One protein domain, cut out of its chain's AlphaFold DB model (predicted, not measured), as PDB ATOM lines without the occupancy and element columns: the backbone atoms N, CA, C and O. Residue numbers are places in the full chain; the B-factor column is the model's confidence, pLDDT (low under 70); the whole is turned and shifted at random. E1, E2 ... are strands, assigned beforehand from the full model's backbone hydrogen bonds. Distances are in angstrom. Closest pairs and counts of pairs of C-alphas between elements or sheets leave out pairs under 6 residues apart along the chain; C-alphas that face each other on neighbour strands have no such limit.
ATOM      1  N   ILE A 448     520.024 225.394 458.709       88.75
ATOM      2  CA  ILE A 448     521.263 225.857 459.336       88.75
ATOM      3  C   ILE A 448     521.931 224.647 459.980       88.75
ATOM      4  O   ILE A 448     521.365 224.033 460.884       88.75
ATOM      5  N   VAL A 449     523.145 224.334 459.530       87.75
ATOM      6  CA  VAL A 449     524.000 223.296 460.112       87.75
ATOM      7  C   VAL A 449     525.151 223.970 460.851       87.75
ATOM      8  O   VAL A 449     525.940 224.689 460.240       87.75
ATOM      9  N   LEU A 450     525.243 223.734 462.158       87.75
ATOM     10  CA  LEU A 450     526.337 224.186 463.015       87.75
ATOM     11  C   LEU A 450     527.361 223.065 463.212       87.75
ATOM     12  O   LEU A 450     526.995 221.903 463.394       87.75
ATOM     13  N   MET A 451     528.643 223.425 463.221       85.19
ATOM     14  CA  MET A 451     529.739 222.547 463.648       85.19
ATOM     15  C   MET A 451     529.954 222.628 465.170       85.19
ATOM     16  O   MET A 451     529.473 223.550 465.829       85.19
ATOM     17  N   ALA A 452     530.719 221.693 465.743       81.31
ATOM     18  CA  ALA A 452     530.988 221.642 467.186       81.31
ATOM     19  C   ALA A 452     531.553 222.957 467.769       81.31
ATOM     20  O   ALA A 452     531.207 223.330 468.887       81.31
ATOM     21  N   ASN A 453     532.382 223.672 467.000       84.06
ATOM     22  CA  ASN A 453     532.999 224.950 467.372       84.06
ATOM     23  C   ASN A 453     532.170 226.188 466.971       84.06
ATOM     24  O   ASN A 453     532.709 227.296 466.963       84.06
ATOM     25  N   GLN A 454     530.895 226.030 466.602       88.38
ATOM     26  CA  GLN A 454     530.050 227.111 466.088       88.38
ATOM     27  C   GLN A 454     528.796 227.355 466.936       88.38
ATOM     28  O   GLN A 454     528.278 226.470 467.627       88.38
ATOM     29  N   TYR A 455     528.302 228.589 466.861       88.81
ATOM     30  CA  TYR A 455     527.053 229.023 467.473       88.81
ATOM     31  C   TYR A 455     526.336 230.062 466.605       88.81
ATOM     32  O   TYR A 455     526.913 230.645 465.688       88.81
ATOM     33  N   VAL A 456     525.070 230.317 466.915       89.75
ATOM     34  CA  VAL A 456     524.315 231.471 466.411       89.75
ATOM     35  C   VAL A 456     523.648 232.207 467.565       89.75
ATOM     36  O   VAL A 456     523.324 231.605 468.591       89.75
ATOM     37  N   VAL A 457     523.375 233.492 467.351       88.38
ATOM     38  CA  VAL A 457     522.417 234.259 468.153       88.38
ATOM     39  C   VAL A 457     521.133 234.396 467.336       88.38
ATOM     40  O   VAL A 457     521.122 235.072 466.304       88.38
ATOM     41  N   VAL A 458     520.072 233.723 467.781       89.25
ATOM     42  CA  VAL A 458     518.727 233.800 467.200       89.25
ATOM     43  C   VAL A 458     517.954 234.907 467.907       89.25
ATOM     44  O   VAL A 458     517.818 234.882 469.128       89.25
ATOM     45  N   VAL A 459     517.459 235.871 467.140       88.69
ATOM     46  CA  VAL A 459     516.602 236.974 467.585       88.69
ATOM     47  C   VAL A 459     515.141 236.596 467.347       88.69
ATOM     48  O   VAL A 459     514.823 235.933 466.357       88.69
ATOM     49  N   ASP A 460     514.273 237.019 468.264       88.88
ATOM     50  CA  ASP A 460     512.840 236.716 468.331       88.88
ATOM     51  C   ASP A 460     512.516 235.199 468.337       88.88
ATOM     52  O   ASP A 460     511.630 234.748 467.601       88.88
ATOM     53  N   PRO A 461     513.207 234.384 469.171       88.56
ATOM     54  CA  PRO A 461     513.084 232.926 469.180       88.56
ATOM     55  C   PRO A 461     511.645 232.476 469.450       88.56
ATOM     56  O   PRO A 461     510.950 233.000 470.332       88.56
ATOM     57  N   VAL A 462     511.197 231.478 468.694       85.69
ATOM     58  CA  VAL A 462     509.813 230.996 468.741       85.69
ATOM     59  C   VAL A 462     509.596 230.068 469.937       85.69
ATOM     60  O   VAL A 462     510.392 229.172 470.209       85.69
ATOM     61  N   ASP A 463     508.517 230.303 470.683       82.06
ATOM     62  CA  ASP A 463     508.146 229.488 471.837       82.06
ATOM     63  C   ASP A 463     507.512 228.137 471.438       82.06
ATOM     64  O   ASP A 463     507.181 227.881 470.278       82.06
ATOM     65  N   ALA A 464     507.279 227.266 472.425       75.62
ATOM     66  CA  ALA A 464     506.655 225.956 472.207       75.62
ATOM     67  C   ALA A 464     505.200 226.019 471.683       75.62
ATOM     68  O   ALA A 464     504.647 224.986 471.305       75.62
ATOM     69  N   ASN A 465     504.576 227.203 471.646       74.19
ATOM     70  CA  ASN A 465     503.239 227.441 471.103       74.19
ATOM     71  C   ASN A 465     503.275 227.996 469.662       74.19
ATOM     72  O   ASN A 465     502.216 228.203 469.062       74.19
ATOM     73  N   GLY A 466     504.464 228.236 469.095       73.12
ATOM     74  CA  GLY A 466     504.641 228.797 467.755       73.12
ATOM     75  C   GLY A 466     504.604 230.330 467.697       73.12
ATOM     76  O   GLY A 466     504.313 230.879 466.633       73.12
ATOM     77  N   VAL A 467     504.864 231.028 468.809       81.38
ATOM     78  CA  VAL A 467     504.838 232.497 468.904       81.38
ATOM     79  C   VAL A 467     506.265 233.063 469.043       81.38
ATOM     80  O   VAL A 467     506.985 232.652 469.954       81.38
ATOM     81  N   PRO A 468     506.703 234.014 468.190       84.25
ATOM     82  CA  PRO A 468     508.022 234.646 468.307       84.25
ATOM     83  C   PRO A 468     508.101 235.581 469.522       84.25
ATOM     84  O   PRO A 468     507.228 236.429 469.735       84.25
ATOM     85  N   GLN A 469     509.162 235.446 470.317       85.81
ATOM     86  CA  GLN A 469     509.379 236.234 471.535       85.81
ATOM     87  C   GLN A 469     510.097 237.551 471.218       85.81
ATOM     88  O   GLN A 469     511.305 237.669 471.415       85.81
ATOM     89  N   LEU A 470     509.341 238.532 470.719       83.19
ATOM     90  CA  LEU A 470     509.861 239.826 470.256       83.19
ATOM     91  C   LEU A 470     510.788 240.513 471.278       83.19
ATOM     92  O   LEU A 470     510.401 240.745 472.424       83.19
ATOM     93  N   GLY A 471     511.992 240.876 470.837       78.94
ATOM     94  CA  GLY A 471     513.031 241.528 471.638       78.94
ATOM     95  C   GLY A 471     513.906 240.574 472.458       78.94
ATOM     96  O   GLY A 471     514.851 241.030 473.098       78.94
ATOM     97  N   ARG A 472     513.635 239.262 472.445       84.12
ATOM     98  CA  ARG A 472     514.487 238.246 473.080       84.12
ATOM     99  C   ARG A 472     515.551 237.755 472.095       84.12
ATOM    100  O   ARG A 472     515.295 237.649 470.899       84.12
ATOM    101  N   ALA A 473     516.717 237.373 472.611       84.56
ATOM    102  CA  ALA A 473     517.708 236.607 471.862       84.56
ATOM    103  C   ALA A 473     518.101 235.315 472.600       84.56
ATOM    104  O   ALA A 473     518.039 235.234 473.829       84.56
ATOM    105  N   GLU A 474     518.490 234.297 471.836       85.19
ATOM    106  CA  GLU A 474     518.843 232.951 472.297       85.19
ATOM    107  C   GLU A 474     520.115 232.463 471.593       85.19
ATOM    108  O   GLU A 474     520.273 232.637 470.385       85.19
ATOM    109  N   VAL A 475     521.024 231.828 472.338       86.19
ATOM    110  CA  VAL A 475     522.266 231.265 471.788       86.19
ATOM    111  C   VAL A 475     522.090 229.767 471.535       86.19
ATOM    112  O   VAL A 475     521.966 228.991 472.484       86.19
ATOM    113  N   ARG A 476     522.125 229.344 470.264       86.50
ATOM    114  CA  ARG A 476     522.119 227.920 469.862       86.50
ATOM    115  C   ARG A 476     523.550 227.508 469.494       86.50
ATOM    116  O   ARG A 476     524.206 228.231 468.748       86.50
ATOM    117  N   ARG A 477     524.054 226.387 470.032       83.06
ATOM    118  CA  ARG A 477     525.473 225.964 469.936       83.06
ATOM    119  C   ARG A 477     525.648 224.462 469.691       83.06
ATOM    120  O   ARG A 477     524.811 223.679 470.137       83.06
ATOM    121  N   GLY A 478     526.796 224.081 469.128       69.12
ATOM    122  CA  GLY A 478     527.218 222.685 468.949       69.12
ATOM    123  C   GLY A 478     526.648 222.027 467.689       69.12
ATOM    124  O   GLY A 478     525.931 222.669 466.929       69.12
ATOM    125  N   GLU A 479     526.970 220.747 467.466       76.31
ATOM    126  CA  GLU A 479     526.562 220.003 466.261       76.31
ATOM    127  C   GLU A 479     525.037 219.838 466.177       76.31
ATOM    128  O   GLU A 479     524.443 218.943 466.779       76.31
ATOM    129  N   ALA A 480     524.398 220.733 465.425       78.75
ATOM    130  CA  ALA A 480     522.952 220.836 465.311       78.75
ATOM    131  C   ALA A 480     522.548 221.216 463.884       78.75
ATOM    132  O   ALA A 480     523.188 222.049 463.245       78.75
ATOM    133  N   SER A 481     521.450 220.628 463.407       85.25
ATOM    134  CA  SER A 481     520.789 221.001 462.155       85.25
ATOM    135  C   SER A 481     519.359 221.424 462.472       85.25
ATOM    136  O   SER A 481     518.604 220.634 463.042       85.25
ATOM    137  N   PHE A 482     518.997 222.668 462.160       89.31
ATOM    138  CA  PHE A 482     517.673 223.228 462.448       89.31
ATOM    139  C   PHE A 482     517.255 224.262 461.393       89.31
ATOM    140  O   PHE A 482     518.070 224.743 460.609       89.31
ATOM    141  N   PHE A 483     515.973 224.617 461.376       90.19
ATOM    142  CA  PHE A 483     515.419 225.648 460.496       90.19
ATOM    143  C   PHE A 483     515.033 226.884 461.316       90.19
ATOM    144  O   PHE A 483     514.623 226.745 462.467       90.19
ATOM    145  N   LEU A 484     515.121 228.081 460.729       90.06
ATOM    146  CA  LEU A 484     514.584 229.298 461.351       90.06
ATOM    147  C   LEU A 484     513.060 229.310 461.236       90.06
ATOM    148  O   LEU A 484     512.520 229.272 460.128       90.06
ATOM    149  N   HIS A 485     512.367 229.381 462.371       88.38
ATOM    150  CA  HIS A 485     510.907 229.470 462.375       88.38
ATOM    151  C   HIS A 485     510.423 230.848 461.871       88.38
ATOM    152  O   HIS A 485     511.165 231.826 461.953       88.38
ATOM    153  N   PRO A 486     509.183 230.984 461.350       87.44
ATOM    154  CA  PRO A 486     508.708 232.248 460.785       87.44
ATOM    155  C   PRO A 486     508.601 233.349 461.850       87.44
ATOM    156  O   PRO A 486     507.671 233.358 462.654       87.44
ATOM    157  N   GLY A 487     509.555 234.279 461.833       83.88
ATOM    158  CA  GLY A 487     509.732 235.322 462.849       83.88
ATOM    159  C   GLY A 487     511.141 235.328 463.446       83.88
ATOM    160  O   GLY A 487     511.635 236.395 463.786       83.88
ATOM    161  N   GLU A 488     511.818 234.177 463.480       90.00
ATOM    162  CA  GLU A 488     513.216 234.087 463.905       90.00
ATOM    163  C   GLU A 488     514.152 234.728 462.873       90.00
ATOM    164  O   GLU A 488     513.968 234.596 461.659       90.00
ATOM    165  N   SER A 489     515.211 235.376 463.354       87.69
ATOM    166  CA  SER A 489     516.305 235.880 462.517       87.69
ATOM    167  C   SER A 489     517.661 235.667 463.191       87.69
ATOM    168  O   SER A 489     517.734 235.432 464.393       87.69
ATOM    169  N   LEU A 490     518.753 235.705 462.424       88.06
ATOM    170  CA  LEU A 490     520.113 235.654 462.973       88.06
ATOM    171  C   LEU A 490     520.622 237.079 463.186       88.06
ATOM    172  O   LEU A 490     520.457 237.906 462.291       88.06
ATOM    173  N   HIS A 491     521.283 237.351 464.315       81.19
ATOM    174  CA  HIS A 491     521.885 238.669 464.555       81.19
ATOM    175  C   HIS A 491     523.101 238.907 463.641       81.19
ATOM    176  O   HIS A 491     523.067 239.784 462.783       81.19
ATOM    177  N   ASP A 492     524.124 238.051 463.757       81.19
ATOM    178  CA  ASP A 492     525.395 238.149 463.014       81.19
ATOM    179  C   ASP A 492     525.672 236.920 462.122       81.19
ATOM    180  O   ASP A 492     526.798 236.684 461.689       81.19
ATOM    181  N   GLY A 493     524.659 236.086 461.869       85.81
ATOM    182  CA  GLY A 493     524.844 234.797 461.195       85.81
ATOM    183  C   GLY A 493     525.473 233.727 462.100       85.81
ATOM    184  O   GLY A 493     525.242 233.715 463.310       85.81
ATOM    185  N   ILE A 494     526.230 232.803 461.495       87.44
ATOM    186  CA  ILE A 494     526.966 231.734 462.192       87.44
ATOM    187  C   ILE A 494     528.312 232.290 462.672       87.44
ATOM    188  O   ILE A 494     529.101 232.780 461.866       87.44
ATOM    189  N   GLN A 495     528.575 232.182 463.974       84.75
ATOM    190  CA  GLN A 495     529.807 232.620 464.631       84.75
ATOM    191  C   GLN A 495     530.637 231.421 465.114       84.75
ATOM    192  O   GLN A 495     530.107 230.336 465.367       84.75
ATOM    193  N   GLU A 496     531.945 231.623 465.284       85.69
ATOM    194  CA  GLU A 496     532.851 230.635 465.882       85.69
ATOM    195  C   GLU A 496     533.077 230.918 467.374       85.69
ATOM    196  O   GLU A 496     533.285 232.064 467.791       85.69
ATOM    197  N   VAL A 497     533.054 229.857 468.185       85.31
ATOM    198  CA  VAL A 497     533.356 229.899 469.625       85.31
ATOM    199  C   VAL A 497     534.783 230.413 469.828       85.31
ATOM    200  O   VAL A 497     535.713 230.014 469.124       85.31
TER     201      VAL A 497
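AT A GLANCE: This is residues 448 to 497 of the 1023 residues of the protein "Major vault protein" of Thecamonas trahens ATCC 50062 (UniProt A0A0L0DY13). A three-stranded antiparallel sheet, E3, E2 and E5, makes a shallow trough, and a small two-stranded ribbon, E1 and E4, lies over one face of it, nearer the end where E2 begins. The long link of residues 460 to 472 loops at the opposite end, adding to the length of the molecule. The printed part has 50 residues, with no named helix and five named strands, in the chain order E1, E2, E3, E4, E5; the class is all strand. The larger sheet has the order E3 - E2 - E5, and the smaller one, E1 - E4, is antiparallel too. The whole is compact, with a radius of gyration of the C-alphas of 10.6 A, and elongated, spanning 29 by 18 by 12 A.

IN THESE COORDINATES: E2, the inner strand, is residues 454 to 459, 16.7 A from first to last C-alpha, beginning at C-alpha 454 at (530.050, 227.111, 466.088). E3 is residues 473 to 477, 13.3 A long. E5 is residues 489 to 496, 17.7 A long; it is the longest strand by residues and ends at C-alpha 496 at (532.851, 230.635, 465.882). E1, residues 448 to 450, begins at C-alpha 448 at (521.263, 225.857, 459.336). E4 is residues 480 to 482.

HOW THE PARTS SIT: E2 and E3 form a hairpin across a long link, antiparallel at 160 degrees between their directions. The C-alphas of Ala 473 and Val 459 face each other at 4.4 A, and N 458 and O 474 are within hydrogen-bond range at 2.8 A. On the other side of E2, E5 is antiparallel to it at 163 degrees; N 459 and O 489 are 2.8 A apart, and N 495 and O 455 also 2.8 A. E5 bends by 57 degrees at residue 492. E1 and E4 are antiparallel at 170 degrees, with N 448 and O 482 2.8 A apart. E1's closest C-alphas to E3 are Leu 450 and Arg 477, 7.2 A apart, and to E5 Leu 450 and Ile 494, 7.6 A. E2 and E4 are apart, as are E4 and E5. E1 and E2 meet only through their link, and so do E3 and E4.

THE WHOLE: The two C-alphas farthest apart are those of Asn 465 and Val 497, at 30.3 A. The printed part has no cut. The link from E2 to E3, 13 residues, is long; those from E1 to E2 and from E3 to E4 are tight, and that from E4 to E5, 6 residues, is short. The mean pLDDT of the printed part is 84.7, and residue 478 alone is under 70.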